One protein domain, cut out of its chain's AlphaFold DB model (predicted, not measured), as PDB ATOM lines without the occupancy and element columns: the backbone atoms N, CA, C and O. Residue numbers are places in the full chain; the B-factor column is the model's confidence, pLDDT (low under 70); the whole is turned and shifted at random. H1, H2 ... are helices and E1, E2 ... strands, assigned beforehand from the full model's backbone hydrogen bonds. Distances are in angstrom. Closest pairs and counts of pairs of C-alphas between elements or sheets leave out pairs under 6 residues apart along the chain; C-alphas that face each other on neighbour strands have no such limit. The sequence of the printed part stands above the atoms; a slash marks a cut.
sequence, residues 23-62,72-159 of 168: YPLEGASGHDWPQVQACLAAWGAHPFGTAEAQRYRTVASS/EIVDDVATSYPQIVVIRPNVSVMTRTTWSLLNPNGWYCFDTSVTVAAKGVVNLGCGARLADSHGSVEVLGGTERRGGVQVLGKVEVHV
ATOM      1  N   TYR A  23       4.613  41.093  20.857       90.06
ATOM      2  CA  TYR A  23       4.038  40.357  19.737       90.06
ATOM      3  C   TYR A  23       3.207  41.271  18.837       90.06
ATOM      4  O   TYR A  23       2.342  41.987  19.343       90.06
ATOM      5  N   PRO A  24       3.408  41.219  17.506       90.44
ATOM      6  CA  PRO A  24       2.530  41.918  16.583       90.44
ATOM      7  C   PRO A  24       1.138  41.286  16.648       90.44
ATOM      8  O   PRO A  24       0.988  40.076  16.466       90.44
ATOM      9  N   LEU A  25       0.134  42.113  16.935       93.38
ATOM     10  CA  LEU A  25      -1.260  41.694  16.974       93.38
ATOM     11  C   LEU A  25      -1.988  42.191  15.729       93.38
ATOM     12  O   LEU A  25      -1.948  43.377  15.398       93.38
ATOM     13  N   GLU A  26      -2.690  41.283  15.075       95.00
ATOM     14  CA  GLU A  26      -3.580  41.546  13.956       95.00
ATOM     15  C   GLU A  26      -5.031  41.658  14.448       95.00
ATOM     16  O   GLU A  26      -5.394  41.170  15.519       95.00
ATOM     17  N   GLY A  27      -5.866  42.354  13.676       93.69
ATOM     18  CA  GLY A  27      -7.301  42.505  13.936       93.69
ATOM     19  C   GLY A  27      -8.136  41.994  12.766       93.69
ATOM     20  O   GLY A  27      -7.648  41.237  11.932       93.69
ATOM     21  N   ALA A  28      -9.379  42.461  12.657       93.06
ATOM     22  CA  ALA A  28     -10.330  41.987  11.647       93.06
ATOM     23  C   ALA A  28      -9.898  42.158  10.172       93.06
ATOM     24  O   ALA A  28     -10.481  41.552   9.279       93.06
ATOM     25  N   SER A  29      -8.883  42.980   9.900       91.88
ATOM     26  CA  SER A  29      -8.301  43.160   8.564       91.88
ATOM     27  C   SER A  29      -7.084  42.269   8.286       91.88
ATOM     28  O   SER A  29      -6.502  42.373   7.209       91.88
ATOM     29  N   GLY A  30      -6.633  41.483   9.267       92.06
ATOM     30  CA  GLY A  30      -5.461  40.623   9.134       92.06
ATOM     31  C   GLY A  30      -5.731  39.398   8.262       92.06
ATOM     32  O   GLY A  30      -6.883  39.026   8.025       92.06
ATOM     33  N   HIS A  31      -4.661  38.768   7.783       91.31
ATOM     34  CA  HIS A  31      -4.754  37.708   6.774       91.31
ATOM     35  C   HIS A  31      -5.516  36.472   7.274       91.31
ATOM     36  O   HIS A  31      -6.309  35.903   6.528       91.31
ATOM     37  N   ASP A  32      -5.311  36.098   8.540       91.00
ATOM     38  CA  ASP A  32      -5.897  34.893   9.146       91.00
ATOM     39  C   ASP A  32      -7.268  35.140   9.788       91.00
ATOM     40  O   ASP A  32      -7.796  34.301  10.522       91.00
ATOM     41  N   TRP A  33      -7.858  36.312   9.549       93.69
ATOM     42  CA  TRP A  33      -9.140  36.662  10.139       93.69
ATOM     43  C   TRP A  33     -10.266  35.661   9.826       93.69
ATOM     44  O   TRP A  33     -11.004  35.321  10.754       93.69
ATOM     45  N   PRO A  34     -10.404  35.117   8.599       91.56
ATOM     46  CA  PRO A  34     -11.429  34.111   8.316       91.56
ATOM     47  C   PRO A  34     -11.318  32.863   9.209       91.56
ATOM     48  O   PRO A  34     -12.330  32.339   9.674       91.56
ATOM     49  N   GLN A  35     -10.096  32.415   9.503       89.44
ATOM     50  CA  GLN A  35      -9.821  31.282  10.386       89.44
ATOM     51  C   GLN A  35     -10.194  31.619  11.828       89.44
ATOM     52  O   GLN A  35     -10.861  30.829  12.494       89.44
ATOM     53  N   VAL A  36      -9.826  32.816  12.290       92.38
ATOM     54  CA  VAL A  36     -10.203  33.316  13.618       92.38
ATOM     55  C   VAL A  36     -11.722  33.344  13.771       92.38
ATOM     56  O   VAL A  36     -12.230  32.862  14.778       92.38
ATOM     57  N   GLN A  37     -12.461  33.827  12.770       92.88
ATOM     58  CA  GLN A  37     -13.925  33.834  12.802       92.88
ATOM     59  C   GLN A  37     -14.513  32.424  12.904       92.88
ATOM     60  O   GLN A  37     -15.440  32.209  13.685       92.88
ATOM     61  N   ALA A  38     -13.960  31.464  12.160       89.88
ATOM     62  CA  ALA A  38     -14.389  30.074  12.243       89.88
ATOM     63  C   ALA A  38     -14.138  29.486  13.642       89.88
ATOM     64  O   ALA A  38     -15.042  28.890  14.223       89.88
ATOM     65  N   CYS A  39     -12.962  29.732  14.226       90.12
ATOM     66  CA  CYS A  39     -12.624  29.301  15.582       90.12
ATOM     67  C   CYS A  39     -13.491  29.976  16.660       90.12
ATOM     68  O   CYS A  39     -13.944  29.311  17.586       90.12
ATOM     69  N   LEU A  40     -13.783  31.274  16.527       91.69
ATOM     70  CA  LEU A  40     -14.688  31.997  17.428       91.69
ATOM     71  C   LEU A  40     -16.105  31.416  17.389       91.69
ATOM     72  O   LEU A  40     -16.707  31.204  18.441       91.69
ATOM     73  N   ALA A  41     -16.613  31.096  16.195       89.56
ATOM     74  CA  ALA A  41     -17.901  30.426  16.036       89.56
ATOM     75  C   ALA A  41     -17.891  29.015  16.652       89.56
ATOM     76  O   ALA A  41     -18.828  28.644  17.356       89.56
ATOM     77  N   ALA A  42     -16.807  28.267  16.435       86.50
ATOM     78  CA  ALA A  42     -16.561  26.944  17.004       86.50
ATOM     79  C   ALA A  42     -16.547  26.947  18.542       86.50
ATOM     80  O   ALA A  42     -17.114  26.064  19.184       86.50
ATOM     81  N   TRP A  43     -15.926  27.954  19.149       87.00
ATOM     82  CA  TRP A  43     -15.891  28.114  20.598       87.00
ATOM     83  C   TRP A  43     -17.236  28.510  21.212       87.00
ATOM     84  O   TRP A  43     -17.481  28.229  22.387       87.00
ATOM     85  N   GLY A  44     -18.103  29.180  20.451       87.81
ATOM     86  CA  GLY A  44     -19.360  29.720  20.951       87.81
ATOM     87  C   GLY A  44     -19.127  30.837  21.970       87.81
ATOM     88  O   GLY A  44     -18.901  31.988  21.606       87.81
ATOM     89  N   ALA A  45     -19.199  30.520  23.266       88.75
ATOM     90  CA  ALA A  45     -19.028  31.509  24.328       88.75
ATOM     91  C   ALA A  45     -17.545  31.855  24.544       88.75
ATOM     92  O   ALA A  45     -16.766  31.024  25.013       88.75
ATOM     93  N   HIS A  46     -17.164  33.105  24.265       91.06
ATOM     94  CA  HIS A  46     -15.789  33.591  24.400       91.06
ATOM     95  C   HIS A  46     -15.715  35.036  24.947       91.06
ATOM     96  O   HIS A  46     -16.650  35.818  24.770       91.06
ATOM     97  N   PRO A  47     -14.592  35.453  25.567       93.25
ATOM     98  CA  PRO A  47     -14.452  36.756  26.226       93.25
ATOM     99  C   PRO A  47     -14.040  37.900  25.284       93.25
ATOM    100  O   PRO A  47     -13.865  39.025  25.736       93.25
ATOM    101  N   PHE A  48     -13.855  37.639  23.988       92.38
ATOM    102  CA  PHE A  48     -13.216  38.592  23.071       92.38
ATOM    103  C   PHE A  48     -14.079  39.765  22.578       92.38
ATOM    104  O   PHE A  48     -13.605  40.562  21.775       92.38
ATOM    105  N   GLY A  49     -15.321  39.903  23.047       89.94
ATOM    106  CA  GLY A  49     -16.187  41.017  22.653       89.94
ATOM    107  C   GLY A  49     -16.441  41.074  21.141       89.94
ATOM    108  O   GLY A  49     -16.599  40.036  20.496       89.94
ATOM    109  N   THR A  50     -16.505  42.287  20.584       90.56
ATOM    110  CA  THR A  50     -16.821  42.534  19.165       90.56
ATOM    111  C   THR A  50     -15.618  42.322  18.242       90.56
ATOM    112  O   THR A  50     -14.466  42.332  18.678       90.56
ATOM    113  N   ALA A  51     -15.880  42.178  16.940       87.69
ATOM    114  CA  ALA A  51     -14.856  41.977  15.912       87.69
ATOM    115  C   ALA A  51     -13.761  43.063  15.913       87.69
ATOM    116  O   ALA A  51     -12.589  42.778  15.679       87.69
ATOM    117  N   GLU A  52     -14.113  44.311  16.218       88.06
ATOM    118  CA  GLU A  52     -13.190  45.451  16.215       88.06
ATOM    119  C   GLU A  52     -12.210  45.418  17.392       88.06
ATOM    120  O   GLU A  52     -11.098  45.944  17.278       88.06
ATOM    121  N   ALA A  53     -12.603  44.798  18.510       88.81
ATOM    122  CA  ALA A  53     -11.778  44.625  19.706       88.81
ATOM    123  C   ALA A  53     -10.925  43.349  19.651       88.81
ATOM    124  O   ALA A  53      -9.897  43.263  20.324       88.81
ATOM    125  N   GLN A  54     -11.323  42.376  18.830       92.69
ATOM    126  CA  GLN A  54     -10.626  41.107  18.678       92.69
ATOM    127  C   GLN A  54      -9.229  41.320  18.096       92.69
ATOM    128  O   GLN A  54      -9.038  41.934  17.041       92.69
ATOM    129  N   ARG A  55      -8.233  40.824  18.826       94.88
ATOM    130  CA  ARG A  55      -6.829  40.841  18.432       94.88
ATOM    131  C   ARG A  55      -6.276  39.435  18.531       94.88
ATOM    132  O   ARG A  55      -6.558  38.732  19.500       94.88
ATOM    133  N   TYR A  56      -5.499  39.049  17.536       94.94
ATOM    134  CA  TYR A  56      -4.841  37.755  17.489       94.94
ATOM    135  C   TYR A  56      -3.390  37.918  17.069       94.94
ATOM    136  O   TYR A  56      -3.021  38.907  16.444       94.94
ATOM    137  N   ARG A  57      -2.562  36.935  17.400       93.88
ATOM    138  CA  ARG A  57      -1.248  36.781  16.771       93.88
ATOM    139  C   ARG A  57      -1.204  35.479  16.001       93.88
ATOM    140  O   ARG A  57      -1.874  34.519  16.386       93.88
ATOM    141  N   THR A  58      -0.339  35.423  15.005       90.44
ATOM    142  CA  THR A  58      -0.095  34.194  14.259       90.44
ATOM    143  C   THR A  58       1.257  33.608  14.626       90.44
ATOM    144  O   THR A  58       2.290  34.276  14.591       90.44
ATOM    145  N   VAL A  59       1.244  32.328  14.977       86.31
ATOM    146  CA  VAL A  59       2.428  31.509  15.201       86.31
ATOM    147  C   VAL A  59       2.531  30.541  14.036       86.31
ATOM    148  O   VAL A  59       1.782  29.571  13.936       86.31
ATOM    149  N   ALA A  60       3.465  30.823  13.137       76.56
ATOM    150  CA  ALA A  60       3.838  29.901  12.080       76.56
ATOM    151  C   ALA A  60       5.078  29.112  12.511       76.56
ATOM    152  O   ALA A  60       6.018  29.682  13.071       76.56
ATOM    153  N   SER A  61       5.124  27.814  12.206       66.00
ATOM    154  CA  SER A  61       6.406  27.090  12.207       66.00
ATOM    155  C   SER A  61       7.392  27.803  11.274       66.00
ATOM    156  O   SER A  61       6.995  28.354  10.248       66.00
ATOM    157  N   SER A  62       8.687  27.793  11.581       55.69
ATOM    158  CA  SER A  62       9.695  28.196  10.594       55.69
ATOM    159  C   SER A  62       9.821  27.119   9.509       55.69
ATOM    160  O   SER A  62       9.687  25.926   9.786       55.69
ATOM    161  N   GLU A  72       9.415  21.768  17.297       74.25
ATOM    162  CA  GLU A  72       8.550  22.222  18.368       74.25
ATOM    163  C   GLU A  72       8.155  23.682  18.153       74.25
ATOM    164  O   GLU A  72       9.011  24.561  18.008       74.25
ATOM    165  N   ILE A  73       6.846  23.924  18.142       79.88
ATOM    166  CA  ILE A  73       6.245  25.248  18.272       79.88
ATOM    167  C   ILE A  73       5.857  25.422  19.737       79.88
ATOM    168  O   ILE A  73       5.050  24.647  20.247       79.88
ATOM    169  N   VAL A  74       6.397  26.445  20.396       84.31
ATOM    170  CA  VAL A  74       6.140  26.718  21.815       84.31
ATOM    171  C   VAL A  74       5.392  28.038  21.970       84.31
ATOM    172  O   VAL A  74       5.810  29.072  21.447       84.31
ATOM    173  N   ASP A  75       4.294  27.992  22.716       87.06
ATOM    174  CA  ASP A  75       3.652  29.143  23.334       87.06
ATOM    175  C   ASP A  75       3.560  28.933  24.848       87.06
ATOM    176  O   ASP A  75       2.579  28.399  25.357       87.06
ATOM    177  N   ASP A  76       4.599  29.341  25.565       84.88
ATOM    178  CA  ASP A  76       4.743  29.195  27.015       84.88
ATOM    179  C   ASP A  76       4.509  30.502  27.784       84.88
ATOM    180  O   ASP A  76       4.656  30.556  29.007       84.88
ATOM    181  N   VAL A  77       4.122  31.569  27.084       86.94
ATOM    182  CA  VAL A  77       3.933  32.880  27.697       86.94
ATOM    183  C   VAL A  77       2.567  32.942  28.355       86.94
ATOM    184  O   VAL A  77       1.547  33.140  27.696       86.94
ATOM    185  N   ALA A  78       2.555  32.816  29.679       88.50
ATOM    186  CA  ALA A  78       1.358  33.054  30.466       88.50
ATOM    187  C   ALA A  78       0.903  34.512  30.318       88.50
ATOM    188  O   ALA A  78       1.699  35.444  30.456       88.50
ATOM    189  N   THR A  79      -0.386  34.710  30.061       90.31
ATOM    190  CA  THR A  79      -1.010  36.037  30.027       90.31
ATOM    191  C   THR A  79      -2.026  36.182  31.144       90.31
ATOM    192  O   THR A  79      -2.618  35.198  31.572       90.31
ATOM    193  N   SER A  80      -2.251  37.402  31.633       92.00
ATOM    194  CA  SER A  80      -3.271  37.696  32.658       92.00
ATOM    195  C   SER A  80      -4.667  37.913  32.062       92.00
ATOM    196  O   SER A  80      -5.626  38.204  32.772       92.00
ATOM    197  N   TYR A  81      -4.784  37.771  30.742       90.88
ATOM    198  CA  TYR A  81      -5.975  38.062  29.963       90.88
ATOM    199  C   TYR A  81      -6.109  37.072  28.790       90.88
ATOM    200  O   TYR A  81      -5.094  36.523  28.341       90.88
ATOM    201  N   PRO A  82      -7.335  36.825  28.285       93.75
ATOM    202  CA  PRO A  82      -7.578  35.900  27.178       93.75
ATOM    203  C   PRO A  82      -6.851  36.315  25.900       93.75
ATOM    204  O   PRO A  82      -6.893  37.490  25.530       93.75
ATOM    205  N   GLN A  83      -6.246  35.357  25.196       94.00
ATOM    206  CA  GLN A  83      -5.488  35.614  23.969       94.00
ATOM    207  C   GLN A  83      -5.840  34.692  22.816       94.00
ATOM    208  O   GLN A  83      -5.776  33.482  22.968       94.00
ATOM    209  N   ILE A  84      -6.143  35.271  21.649       95.06
ATOM    210  CA  ILE A  84      -6.332  34.512  20.408       95.06
ATOM    211  C   ILE A  84      -4.962  34.278  19.768       95.06
ATOM    212  O   ILE A  84      -4.217  35.222  19.490       95.06
ATOM    213  N   VAL A  85      -4.634  33.016  19.509       93.81
ATOM    214  CA  VAL A  85      -3.386  32.614  18.856       93.81
ATOM    215  C   VAL A  85      -3.718  31.712  17.676       93.81
ATOM    216  O   VAL A  85      -4.242  30.615  17.854       93.81
ATOM    217  N   VAL A  86      -3.411  32.161  16.464       91.50
ATOM    218  CA  VAL A  86      -3.562  31.353  15.253       91.50
ATOM    219  C   VAL A  86      -2.314  30.501  15.082       91.50
ATOM    220  O   VAL A  86      -1.208  31.027  14.965       91.50
ATOM    221  N   ILE A  87      -2.477  29.184  15.069       87.75
ATOM    222  CA  ILE A  87      -1.406  28.243  14.762       87.75
ATOM    223  C   ILE A  87      -1.477  27.939  13.275       87.75
ATOM    224  O   ILE A  87      -2.431  27.318  12.809       87.75
ATOM    225  N   ARG A  88      -0.444  28.359  12.539       81.56
ATOM    226  CA  ARG A  88      -0.277  28.035  11.124       81.56
ATOM    227  C   ARG A  88       0.736  26.896  10.984       81.56
ATOM    228  O   ARG A  88       1.948  27.150  10.970       81.56
ATOM    229  N   PRO A  89       0.283  25.633  10.925       72.56
ATOM    230  CA  PRO A  89       1.173  24.520  10.642       72.56
ATOM    231  C   PRO A  89       1.744  24.671   9.226       72.56
ATOM    232  O   PRO A  89       1.005  24.816   8.256       72.56
ATOM    233  N   ASN A  90       3.071  24.630   9.085       65.00
ATOM    234  CA  ASN A  90       3.678  24.502   7.762       65.00
ATOM    235  C   ASN A  90       3.549  23.071   7.253       65.00
ATOM    236  O   ASN A  90       3.492  22.102   8.014       65.00
ATOM    237  N   VAL A  91       3.627  22.957   5.932       56.06
ATOM    238  CA  VAL A  91       3.723  21.695   5.205       56.06
ATOM    239  C   VAL A  91       5.084  21.046   5.496       56.06
ATOM    240  O   VAL A  91       6.060  21.243   4.775       56.06
ATOM    241  N   SER A  92       5.185  20.308   6.601       53.31
ATOM    242  CA  SER A  92       6.346  19.463   6.888       53.31
ATOM    243  C   SER A  92       6.098  18.087   6.290       53.31
ATOM    244  O   SER A  92       5.242  17.335   6.749       53.31
ATOM    245  N   VAL A  93       6.835  17.754   5.233       52.38
ATOM    246  CA  VAL A  93       6.605  16.529   4.456       52.38
ATOM    247  C   VAL A  93       7.108  15.248   5.130       52.38
ATOM    248  O   VAL A  93       6.798  14.167   4.636       52.38
ATOM    249  N   MET A  94       7.858  15.310   6.242       49.22
ATOM    250  CA  MET A  94       8.439  14.096   6.851       49.22
ATOM    251  C   MET A  94       8.615  14.101   8.378       49.22
ATOM    252  O   MET A  94       8.997  13.064   8.918       49.22
ATOM    253  N   THR A  95       8.323  15.190   9.098       62.38
ATOM    254  CA  THR A  95       8.654  15.266  10.532       62.38
ATOM    255  C   THR A  95       7.418  15.396  11.409       62.38
ATOM    256  O   THR A  95       6.502  16.154  11.096       62.38
ATOM    257  N   ARG A  96       7.396  14.639  12.515       71.31
ATOM    258  CA  ARG A  96       6.393  14.782  13.570       71.31
ATOM    259  C   ARG A  96       6.595  16.137  14.252       71.31
ATOM    260  O   ARG A  96       7.654  16.348  14.831       71.31
ATOM    261  N   THR A  97       5.592  17.007  14.212       75.94
ATOM    262  CA  THR A  97       5.642  18.321  14.875       75.94
ATOM    263  C   THR A  97       5.045  18.231  16.276       75.94
ATOM    264  O   THR A  97       4.017  17.583  16.467       75.94
ATOM    265  N   THR A  98       5.672  18.881  17.251       81.12
ATOM    266  CA  THR A  98       5.108  19.071  18.593       81.12
ATOM    267  C   THR A  98       4.660  20.523  18.756       81.12
ATOM    268  O   THR A  98       5.389  21.443  18.394       81.12
ATOM    269  N   TRP A  99       3.465  20.744  19.292       84.12
ATOM    270  CA  TRP A  99       2.955  22.063  19.657       84.12
ATOM    271  C   TRP A  99       2.776  22.121  21.170       84.12
ATOM    272  O   TRP A  99       1.887  21.469  21.703       84.12
ATOM    273  N   SER A 100       3.599  22.898  21.861       87.31
ATOM    274  CA  SER A 100       3.514  23.116  23.306       87.31
ATOM    275  C   SER A 100       2.797  24.438  23.573       87.31
ATOM    276  O   SER A 100       3.410  25.499  23.595       87.31
ATOM    277  N   LEU A 101       1.474  24.370  23.715       87.81
ATOM    278  CA  LEU A 101       0.542  25.497  23.798       87.81
ATOM    279  C   LEU A 101       0.111  25.710  25.250       87.81
ATOM    280  O   LEU A 101      -0.979  25.317  25.655       87.81
ATOM    281  N   LEU A 102       1.016  26.255  26.056       87.81
ATOM    282  CA  LEU A 102       0.963  26.221  27.514       87.81
ATOM    283  C   LEU A 102       0.415  27.504  28.156       87.81
ATOM    284  O   LEU A 102       0.320  27.552  29.382       87.81
ATOM    285  N   ASN A 103       0.018  28.521  27.382       87.94
ATOM    286  CA  ASN A 103      -0.624  29.707  27.949       87.94
ATOM    287  C   ASN A 103      -2.003  29.331  28.528       87.94
ATOM    288  O   ASN A 103      -2.906  28.987  27.761       87.94
ATOM    289  N   PRO A 104      -2.225  29.451  29.851       87.94
ATOM    290  CA  PRO A 104      -3.497  29.083  30.472       87.94
ATOM    291  C   PRO A 104      -4.685  29.935  30.004       87.94
ATOM    292  O   PRO A 104      -5.830  29.508  30.109       87.94
ATOM    293  N   ASN A 105      -4.422  31.130  29.469       91.69
ATOM    294  CA  ASN A 105      -5.426  32.023  28.896       91.69
ATOM    295  C   ASN A 105      -5.405  32.028  27.356       91.69
ATOM    296  O   ASN A 105      -6.034  32.884  26.728       91.69
ATOM    297  N   GLY A 106      -4.692  31.078  26.745       91.19
ATOM    298  CA  GLY A 106      -4.587  30.916  25.301       91.19
ATOM    299  C   GLY A 106      -5.835  30.288  24.678       91.19
ATOM    300  O   GLY A 106      -6.369  29.286  25.153       91.19
ATOM    301  N   TRP A 107      -6.285  30.880  23.581       93.44
ATOM    302  CA  TRP A 107      -7.337  30.390  22.703       93.44
ATOM    303  C   TRP A 107      -6.720  30.145  21.330       93.44
ATOM    304  O   TRP A 107      -6.490  31.066  20.544       93.44
ATOM    305  N   TYR A 108      -6.401  28.885  21.078       91.38
ATOM    306  CA  TYR A 108      -5.618  28.432  19.945       91.38
ATOM    307  C   TYR A 108      -6.517  28.046  18.779       91.38
ATOM    308  O   TYR A 108      -7.300  27.100  18.869       91.38
ATOM    309  N   CYS A 109      -6.390  28.780  17.681       90.00
ATOM    310  CA  CYS A 109      -7.071  28.505  16.429       90.00
ATOM    311  C   CYS A 109      -6.109  27.796  15.475       90.00
ATOM    312  O   CYS A 109      -5.153  28.406  15.000       90.00
ATOM    313  N   PHE A 110      -6.325  26.511  15.213       85.75
ATOM    314  CA  PHE A 110      -5.542  25.771  14.229       85.75
ATOM    315  C   PHE A 110      -6.042  26.068  12.822       85.75
ATOM    316  O   PHE A 110      -7.194  25.792  12.498       85.75
ATOM    317  N   ASP A 111      -5.153  26.583  11.975       80.00
ATOM    318  CA  ASP A 111      -5.419  26.712  10.550       80.00
ATOM    319  C   ASP A 111      -5.067  25.407   9.822       80.00
ATOM    320  O   ASP A 111      -3.912  25.158   9.475       80.00
ATOM    321  N   THR A 112      -6.061  24.551   9.587       66.12
ATOM    322  CA  THR A 112      -5.865  23.267   8.892       66.12
ATOM    323  C   THR A 112      -6.076  23.362   7.372       66.12
ATOM    324  O   THR A 112      -6.088  22.345   6.673       66.12
ATOM    325  N   SER A 113      -6.162  24.575   6.802       55.81
ATOM    326  CA  SER A 113      -6.341  24.798   5.353       55.81
ATOM    327  C   SER A 113      -5.268  24.144   4.467       55.81
ATOM    328  O   SER A 113      -5.533  23.864   3.297       55.81
ATOM    329  N   VAL A 114      -4.099  23.798   5.021       47.34
ATOM    330  CA  VAL A 114      -3.011  23.099   4.318       47.34
ATOM    331  C   VAL A 114      -2.753  21.718   4.937       47.34
ATOM    332  O   VAL A 114      -1.661  21.381   5.392       47.34
ATOM    333  N   THR A 115      -3.798  20.891   4.965       46.41
ATOM    334  CA  THR A 115      -3.762  19.493   5.421       46.41
ATOM    335  C   THR A 115      -3.015  18.605   4.417       46.41
ATOM    336  O   THR A 115      -3.610  17.848   3.653       46.41
ATOM    337  N   VAL A 116      -1.681  18.651   4.418       43.94
ATOM    338  CA  VAL A 116      -0.859  17.586   3.820       43.94
ATOM    339  C   VAL A 116      -0.037  16.929   4.924       43.94
ATOM    340  O   VAL A 116       1.096  17.292   5.204       43.94
ATOM    341  N   ALA A 117      -0.653  15.935   5.564       45.16
ATOM    342  CA  ALA A 117       0.017  14.824   6.242       45.16
ATOM    343  C   ALA A 117       0.984  15.120   7.414       45.16
ATOM    344  O   ALA A 117       1.817  14.265   7.719       45.16
ATOM    345  N   ALA A 118       0.851  16.230   8.141       55.75
ATOM    346  CA  ALA A 118       1.597  16.404   9.388       55.75
ATOM    347  C   ALA A 118       1.010  15.500  10.495       55.75
ATOM    348  O   ALA A 118      -0.101  15.714  10.977       55.75
ATOM    349  N   LYS A 119       1.747  14.453  10.885       67.94
ATOM    350  CA  LYS A 119       1.542  13.780  12.180       67.94
ATOM    351  C   LYS A 119       2.097  14.703  13.261       67.94
ATOM    352  O   LYS A 119       3.184  15.246  13.069       67.94
ATOM    353  N   GLY A 120       1.432  14.843  14.397       74.31
ATOM    354  CA  GLY A 120       1.977  15.683  15.461       74.31
ATOM    355  C   GLY A 120       1.310  15.497  16.809       74.31
ATOM    356  O   GLY A 120       0.365  14.724  16.929       74.31
ATOM    357  N   VAL A 121       1.849  16.173  17.816       80.31
ATOM    358  CA  VAL A 121       1.378  16.115  19.203       80.31
ATOM    359  C   VAL A 121       1.135  17.538  19.688       80.31
ATOM    360  O   VAL A 121       2.018  18.379  19.559       80.31
ATOM    361  N   VAL A 122      -0.040  17.817  20.243       83.19
ATOM    362  CA  VAL A 122      -0.371  19.101  20.871       83.19
ATOM    363  C   VAL A 122      -0.380  18.910  22.380       83.19
ATOM    364  O   VAL A 122      -1.254  18.230  22.897       83.19
ATOM    365  N   ASN A 123       0.554  19.524  23.097       86.19
ATOM    366  CA  ASN A 123       0.510  19.640  24.549       86.19
ATOM    367  C   ASN A 123      -0.238  20.927  24.899       86.19
ATOM    368  O   ASN A 123       0.267  22.023  24.655       86.19
ATOM    369  N   LEU A 124      -1.444  20.802  25.441       84.94
ATOM    370  CA  LEU A 124      -2.309  21.937  25.743       84.94
ATOM    371  C   LEU A 124      -2.201  22.323  27.223       84.94
ATOM    372  O   LEU A 124      -2.269  21.473  28.103       84.94
ATOM    373  N   GLY A 125      -2.037  23.609  27.512       83.31
ATOM    374  CA  GLY A 125      -1.975  24.139  28.868       83.31
ATOM    375  C   GLY A 125      -3.301  24.022  29.616       83.31
ATOM    376  O   GLY A 125      -4.383  23.891  29.043       83.31
ATOM    377  N   CYS A 126      -3.231  24.118  30.939       81.38
ATOM    378  CA  CYS A 126      -4.416  24.146  31.785       81.38
ATOM    379  C   CYS A 126      -5.266  25.394  31.522       81.38
ATOM    380  O   CYS A 126      -4.799  26.501  31.750       81.38
ATOM    381  N   GLY A 127      -6.517  25.217  31.091       81.06
ATOM    382  CA  GLY A 127      -7.433  26.328  30.787       81.06
ATOM    383  C   GLY A 127      -7.307  26.883  29.366       81.06
ATOM    384  O   GLY A 127      -8.181  27.638  28.932       81.06
ATOM    385  N   ALA A 128      -6.287  26.446  28.623       86.62
ATOM    386  CA  ALA A 128      -6.181  26.738  27.208       86.62
ATOM    387  C   ALA A 128      -7.336  26.088  26.439       86.62
ATOM    388  O   ALA A 128      -7.817  25.003  26.776       86.62
ATOM    389  N   ARG A 129      -7.781  26.768  25.387       89.50
ATOM    390  CA  ARG A 129      -8.859  26.305  24.512       89.50
ATOM    391  C   ARG A 129      -8.321  26.119  23.110       89.50
ATOM    392  O   ARG A 129      -7.509  26.916  22.656       89.50
ATOM    393  N   LEU A 130      -8.783  25.080  22.429       86.12
ATOM    394  CA  LEU A 130      -8.323  24.705  21.098       86.12
ATOM    395  C   LEU A 130      -9.535  24.545  20.177       86.12
ATOM    396  O   LEU A 130     -10.531  23.947  20.577       86.12
ATOM    397  N   ALA A 131      -9.465  25.103  18.972       85.69
ATOM    398  CA  ALA A 131     -10.419  24.844  17.895       85.69
ATOM    399  C   ALA A 131      -9.708  24.800  16.542       85.69
ATOM    400  O   ALA A 131      -8.636  25.380  16.371       85.69
ATOM    401  N   ASP A 132     -10.333  24.121  15.586       81.31
ATOM    402  CA  ASP A 132      -9.923  24.065  14.185       81.31
ATOM    403  C   ASP A 132     -10.787  25.015  13.337       81.31
ATOM    404  O   ASP A 132     -12.014  25.064  13.487       81.31
ATOM    405  N   SER A 133     -10.155  25.746  12.416       76.25
ATOM    406  CA  SER A 133     -10.813  26.646  11.467       76.25
ATOM    407  C   SER A 133     -11.755  25.949  10.471       76.25
ATOM    408  O   SER A 133     -12.573  26.621   9.847       76.25
ATOM    409  N   HIS A 134     -11.710  24.618  10.342       70.81
ATOM    410  CA  HIS A 134     -12.656  23.834   9.524       70.81
ATOM    411  C   HIS A 134     -13.919  23.402  10.281       70.81
ATOM    412  O   HIS A 134     -14.746  22.661   9.749       70.81
ATOM    413  N   GLY A 135     -14.103  23.875  11.515       50.59
ATOM    414  CA  GLY A 135     -15.328  23.650  12.283       50.59
ATOM    415  C   GLY A 135     -15.381  22.308  13.016       50.59
ATOM    416  O   GLY A 135     -16.438  21.949  13.533       50.59
ATOM    417  N   SER A 136     -14.262  21.577  13.108       49.38
ATOM    418  CA  SER A 136     -14.146  20.471  14.060       49.38
ATOM    419  C   SER A 136     -13.885  21.044  15.462       49.38
ATOM    420  O   SER A 136     -12.782  21.437  15.838       49.38
ATOM    421  N   VAL A 137     -14.972  21.205  16.219       44.53
ATOM    422  CA  VAL A 137     -14.947  21.633  17.620       44.53
ATOM    423  C   VAL A 137     -14.734  20.408  18.471       44.53
ATOM    424  O   VAL A 137     -15.687  19.663  18.664       44.53
ATOM    425  N   GLU A 138     -13.539  20.216  19.021       52.06
ATOM    426  CA  GLU A 138     -13.414  19.382  20.212       52.06
ATOM    427  C   GLU A 138     -12.018  19.503  20.842       52.06
ATOM    428  O   GLU A 138     -11.055  18.947  20.330       52.06
ATOM    429  N   VAL A 139     -11.913  20.294  21.920       46.44
ATOM    430  CA  VAL A 139     -11.444  19.840  23.245       46.44
ATOM    431  C   VAL A 139     -12.128  20.728  24.295       46.44
ATOM    432  O   VAL A 139     -11.773  21.891  24.503       46.44
ATOM    433  N   LEU A 140     -13.154  20.176  24.948       44.50
ATOM    434  CA  LEU A 140     -13.895  20.803  26.044       44.50
ATOM    435  C   LEU A 140     -13.032  20.864  27.313       44.50
ATOM    436  O   LEU A 140     -13.019  19.949  28.132       44.50
ATOM    437  N   GLY A 141     -12.336  21.980  27.512       37.53
ATOM    438  CA  GLY A 141     -11.811  22.369  28.819       37.53
ATOM    439  C   GLY A 141     -12.922  22.948  29.699       37.53
ATOM    440  O   GLY A 141     -13.020  24.165  29.837       37.53
ATOM    441  N   GLY A 142     -13.781  22.099  30.275       34.94
ATOM    442  CA  GLY A 142     -14.866  22.536  31.163       34.94
ATOM    443  C   GLY A 142     -15.527  21.399  31.946       34.94
ATOM    444  O   GLY A 142     -16.353  20.682  31.402       34.94
ATOM    445  N   THR A 143     -15.143  21.275  33.224       35.53
ATOM    446  CA  THR A 143     -15.748  20.467  34.309       35.53
ATOM    447  C   THR A 143     -16.134  19.022  33.972       35.53
ATOM    448  O   THR A 143     -17.307  18.717  33.835       35.53
ATOM    449  N   GLU A 144     -15.131  18.150  33.877       37.62
ATOM    450  CA  GLU A 144     -15.079  16.757  34.371       37.62
ATOM    451  C   GLU A 144     -13.737  16.207  33.858       37.62
ATOM    452  O   GLU A 144     -13.549  15.927  32.676       37.62
ATOM    453  N   ARG A 145     -12.732  16.192  34.742       48.28
ATOM    454  CA  ARG A 145     -11.350  15.841  34.396       48.28
ATOM    455  C   ARG A 145     -11.242  14.341  34.142       48.28
ATOM    456  O   ARG A 145     -11.196  13.556  35.086       48.28
ATOM    457  N   ARG A 146     -11.125  13.955  32.876       36.06
ATOM    458  CA  ARG A 146     -10.476  12.707  32.467       36.06
ATOM    459  C   ARG A 146      -9.546  13.043  31.317       36.06
ATOM    460  O   ARG A 146     -10.006  13.571  30.310       36.06
ATOM    461  N   GLY A 147      -8.250  12.791  31.504       46.97
ATOM    462  CA  GLY A 147      -7.255  12.917  30.445       46.97
ATOM    463  C   GLY A 147      -7.773  12.232  29.185       46.97
ATOM    464  O   GLY A 147      -8.111  11.048  29.207       46.97
ATOM    465  N   GLY A 148      -7.928  13.016  28.125       43.78
ATOM    466  CA  GLY A 148      -8.462  12.569  26.850       43.78
ATOM    467  C   GLY A 148      -7.419  12.820  25.782       43.78
ATOM    468  O   GLY A 148      -7.001  13.958  25.594       43.78
ATOM    469  N   VAL A 149      -6.995  11.756  25.101       47.75
ATOM    470  CA  VAL A 149      -6.262  11.890  23.843       47.75
ATOM    471  C   VAL A 149      -7.308  12.039  22.750       47.75
ATOM    472  O   VAL A 149      -8.030  11.089  22.449       47.75
ATOM    473  N   GLN A 150      -7.421  13.241  22.193       51.81
ATOM    474  CA  GLN A 150      -8.323  13.524  21.082       51.81
ATOM    475  C   GLN A 150      -7.527  13.666  19.792       51.81
ATOM    476  O   GLN A 150      -6.402  14.166  19.795       51.81
ATOM    477  N   VAL A 151      -8.102  13.179  18.695       47.69
ATOM    478  CA  VAL A 151      -7.422  13.110  17.406       47.69
ATOM    479  C   VAL A 151      -8.002  14.161  16.464       47.69
ATOM    480  O   VAL A 151      -9.081  13.971  15.908       47.69
ATOM    481  N   LEU A 152      -7.262  15.252  16.251       57.62
ATOM    482  CA  LEU A 152      -7.519  16.212  15.173       57.62
ATOM    483  C   LEU A 152      -6.814  15.692  13.908       57.62
ATOM    484  O   LEU A 152      -5.627  15.925  13.674       57.62
ATOM    485  N   GLY A 153      -7.498  14.861  13.120       63.53
ATOM    486  CA  GLY A 153      -6.902  14.219  11.942       63.53
ATOM    487  C   GLY A 153      -5.846  13.150  12.283       63.53
ATOM    488  O   GLY A 153      -6.197  12.019  12.595       63.53
ATOM    489  N   LYS A 154      -4.542  13.458  12.163       65.94
ATOM    490  CA  LYS A 154      -3.411  12.591  12.603       65.94
ATOM    491  C   LYS A 154      -2.603  13.230  13.745       65.94
ATOM    492  O   LYS A 154      -1.435  12.884  13.945       65.94
ATOM    493  N   VAL A 155      -3.204  14.197  14.432       72.25
ATOM    494  CA  VAL A 155      -2.601  14.942  15.536       72.25
ATOM    495  C   VAL A 155      -3.186  14.445  16.851       72.25
ATOM    496  O   VAL A 155      -4.403  14.424  17.007       72.25
ATOM    497  N   GLU A 156      -2.323  14.042  17.775       75.38
ATOM    498  CA  GLU A 156      -2.690  13.639  19.135       75.38
ATOM    499  C   GLU A 156      -2.717  14.880  20.032       75.38
ATOM    500  O   GLU A 156      -1.731  15.612  20.095       75.38
ATOM    501  N   VAL A 157      -3.825  15.138  20.727       77.88
ATOM    502  CA  VAL A 157      -3.916  16.236  21.701       77.88
ATOM    503  C   VAL A 157      -3.771  15.683  23.114       77.88
ATOM    504  O   VAL A 157      -4.544  14.830  23.535       77.88
ATOM    505  N   HIS A 158      -2.782  16.178  23.848       82.88
ATOM    506  CA  HIS A 158      -2.512  15.871  25.243       82.88
ATOM    507  C   HIS A 158      -2.938  17.037  26.129       82.88
ATOM    508  O   HIS A 158      -2.421  18.150  26.018       82.88
ATOM    509  N   VAL A 159      -3.851  16.748  27.052       79.62
ATOM    510  CA  VAL A 159      -4.259  17.658  28.122       79.62
ATOM    511  C   VAL A 159      -3.729  17.150  29.471       79.62
ATOM    512  O   VAL A 159      -3.712  15.938  29.695       79.62
TER     513      VAL A 159
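This is residues 23 to 62 and 72 to 159 of the 168 residues of an uncharacterized protein of Deltaproteobacteria bacterium (UniProt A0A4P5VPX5). The chain is wound in stacked turns, a short flattened coil whose two sheets lie face to face as a sandwich, E2 E4 E6 E9 E8 on one side and E1 E3 E5 E7 on the other. The helix H1 covers the face of the sheet E1 E3 E5 E7 turned away from the other sheet, and a long loop of residues 133 to 149 leads to the hairpin of E8 and E9 at one end of the coil. The printed part has 128 residues, with one named helix and then nine named strands along the chain; the sheet E2 E4 E6 E9 E8 is mixed and the sheet E1 E3 E5 E7 is all parallel. The class is mixed, helices and strands, with under half of the residues in named elements. The whole is compact, with a radius of gyration of the C-alphas of 13.7 A, and spans 39 by 35 by 26 A.

The largest sheet runs E2, residues 72 to 75, E4, residues 97 to 101, E6, residues 120 to 124, E9, residues 155 to 158, and E8, residues 150 to 152. It is strongly twisted, and E2 and E8 are its edge strands. E2 and E4 are parallel at 11 degrees, with N 73 and O 98 at 2.9 A; E4 and E6 are parallel at 8 degrees, with N 99 and O 121 at 2.8 A, both within hydrogen-bond range. E6 and E9 are parallel at 27 degrees, with N 158 and O 122 at 2.7 A. E8 and E9 form an antiparallel hairpin at 146 degrees, with N 157 and O 150 at 2.9 A. The second sheet runs E1, residues 56 to 60, E3, residues 83 to 88, E5, residues 106 to 110, and E7, residues 129 to 132; it is only just strongly twisted, with C-alphas up to 4.0 A off its best plane. E1 and E3 are parallel at 29 degrees, with N 59 and O 86 at 2.8 A; E3 and E5 at 27 degrees, with N 107 and O 83 at 2.7 A; E5 and E7 at 13 degrees, with N 108 and O 129 at 2.8 A. The two sheets make a sandwich, two sheets face to face, their facing parts 11.2 A centre to centre and their best planes 11 degrees apart. The closest C-alphas of E4 and E5 are those of Leu 101 and Tyr 108, 7.8 A. H1, residues 33 to 43, is on the second sheet at a height of 8.4 A, which gives two layers, a helix on one face of a sheet. It lies over E3 and E5 and only just over E7, with 3 C-alphas there. Its closest C-alphas to E7 are those of Cys 39 and Ala 131, 5.5 A. Every O i to N i+4 pair in H1 is within hydrogen-bond range.

H1 begins at C-alpha 33 (-9.140, 36.662, 10.139) and is 15.1 A long. E1 is 12.9 A, E2 9.8 A, E3 15.8 A, E4 12.5 A, E5 12.2 A, E6 12.8 A, E7 10.6 A, E8 6.5 A and E9 9.8 A. E3 begins at C-alpha 83 (-5.488, 35.614, 23.969), and E9 ends at C-alpha 158 (-2.512, 15.871, 25.243).

The two C-alphas farthest apart are those of Thr 50 and Met 94, 40.0 A. Residues 63 to 71 are not printed, and C-alphas 62 and 72 are 9.9 A apart across the cut. The links H1 to E1 and E7 to E8 are long. The mean pLDDT of the printed part is 76.9; it is under 70 at residues 61 to 62, 90 to 95, 112 to 119 and 135 to 154.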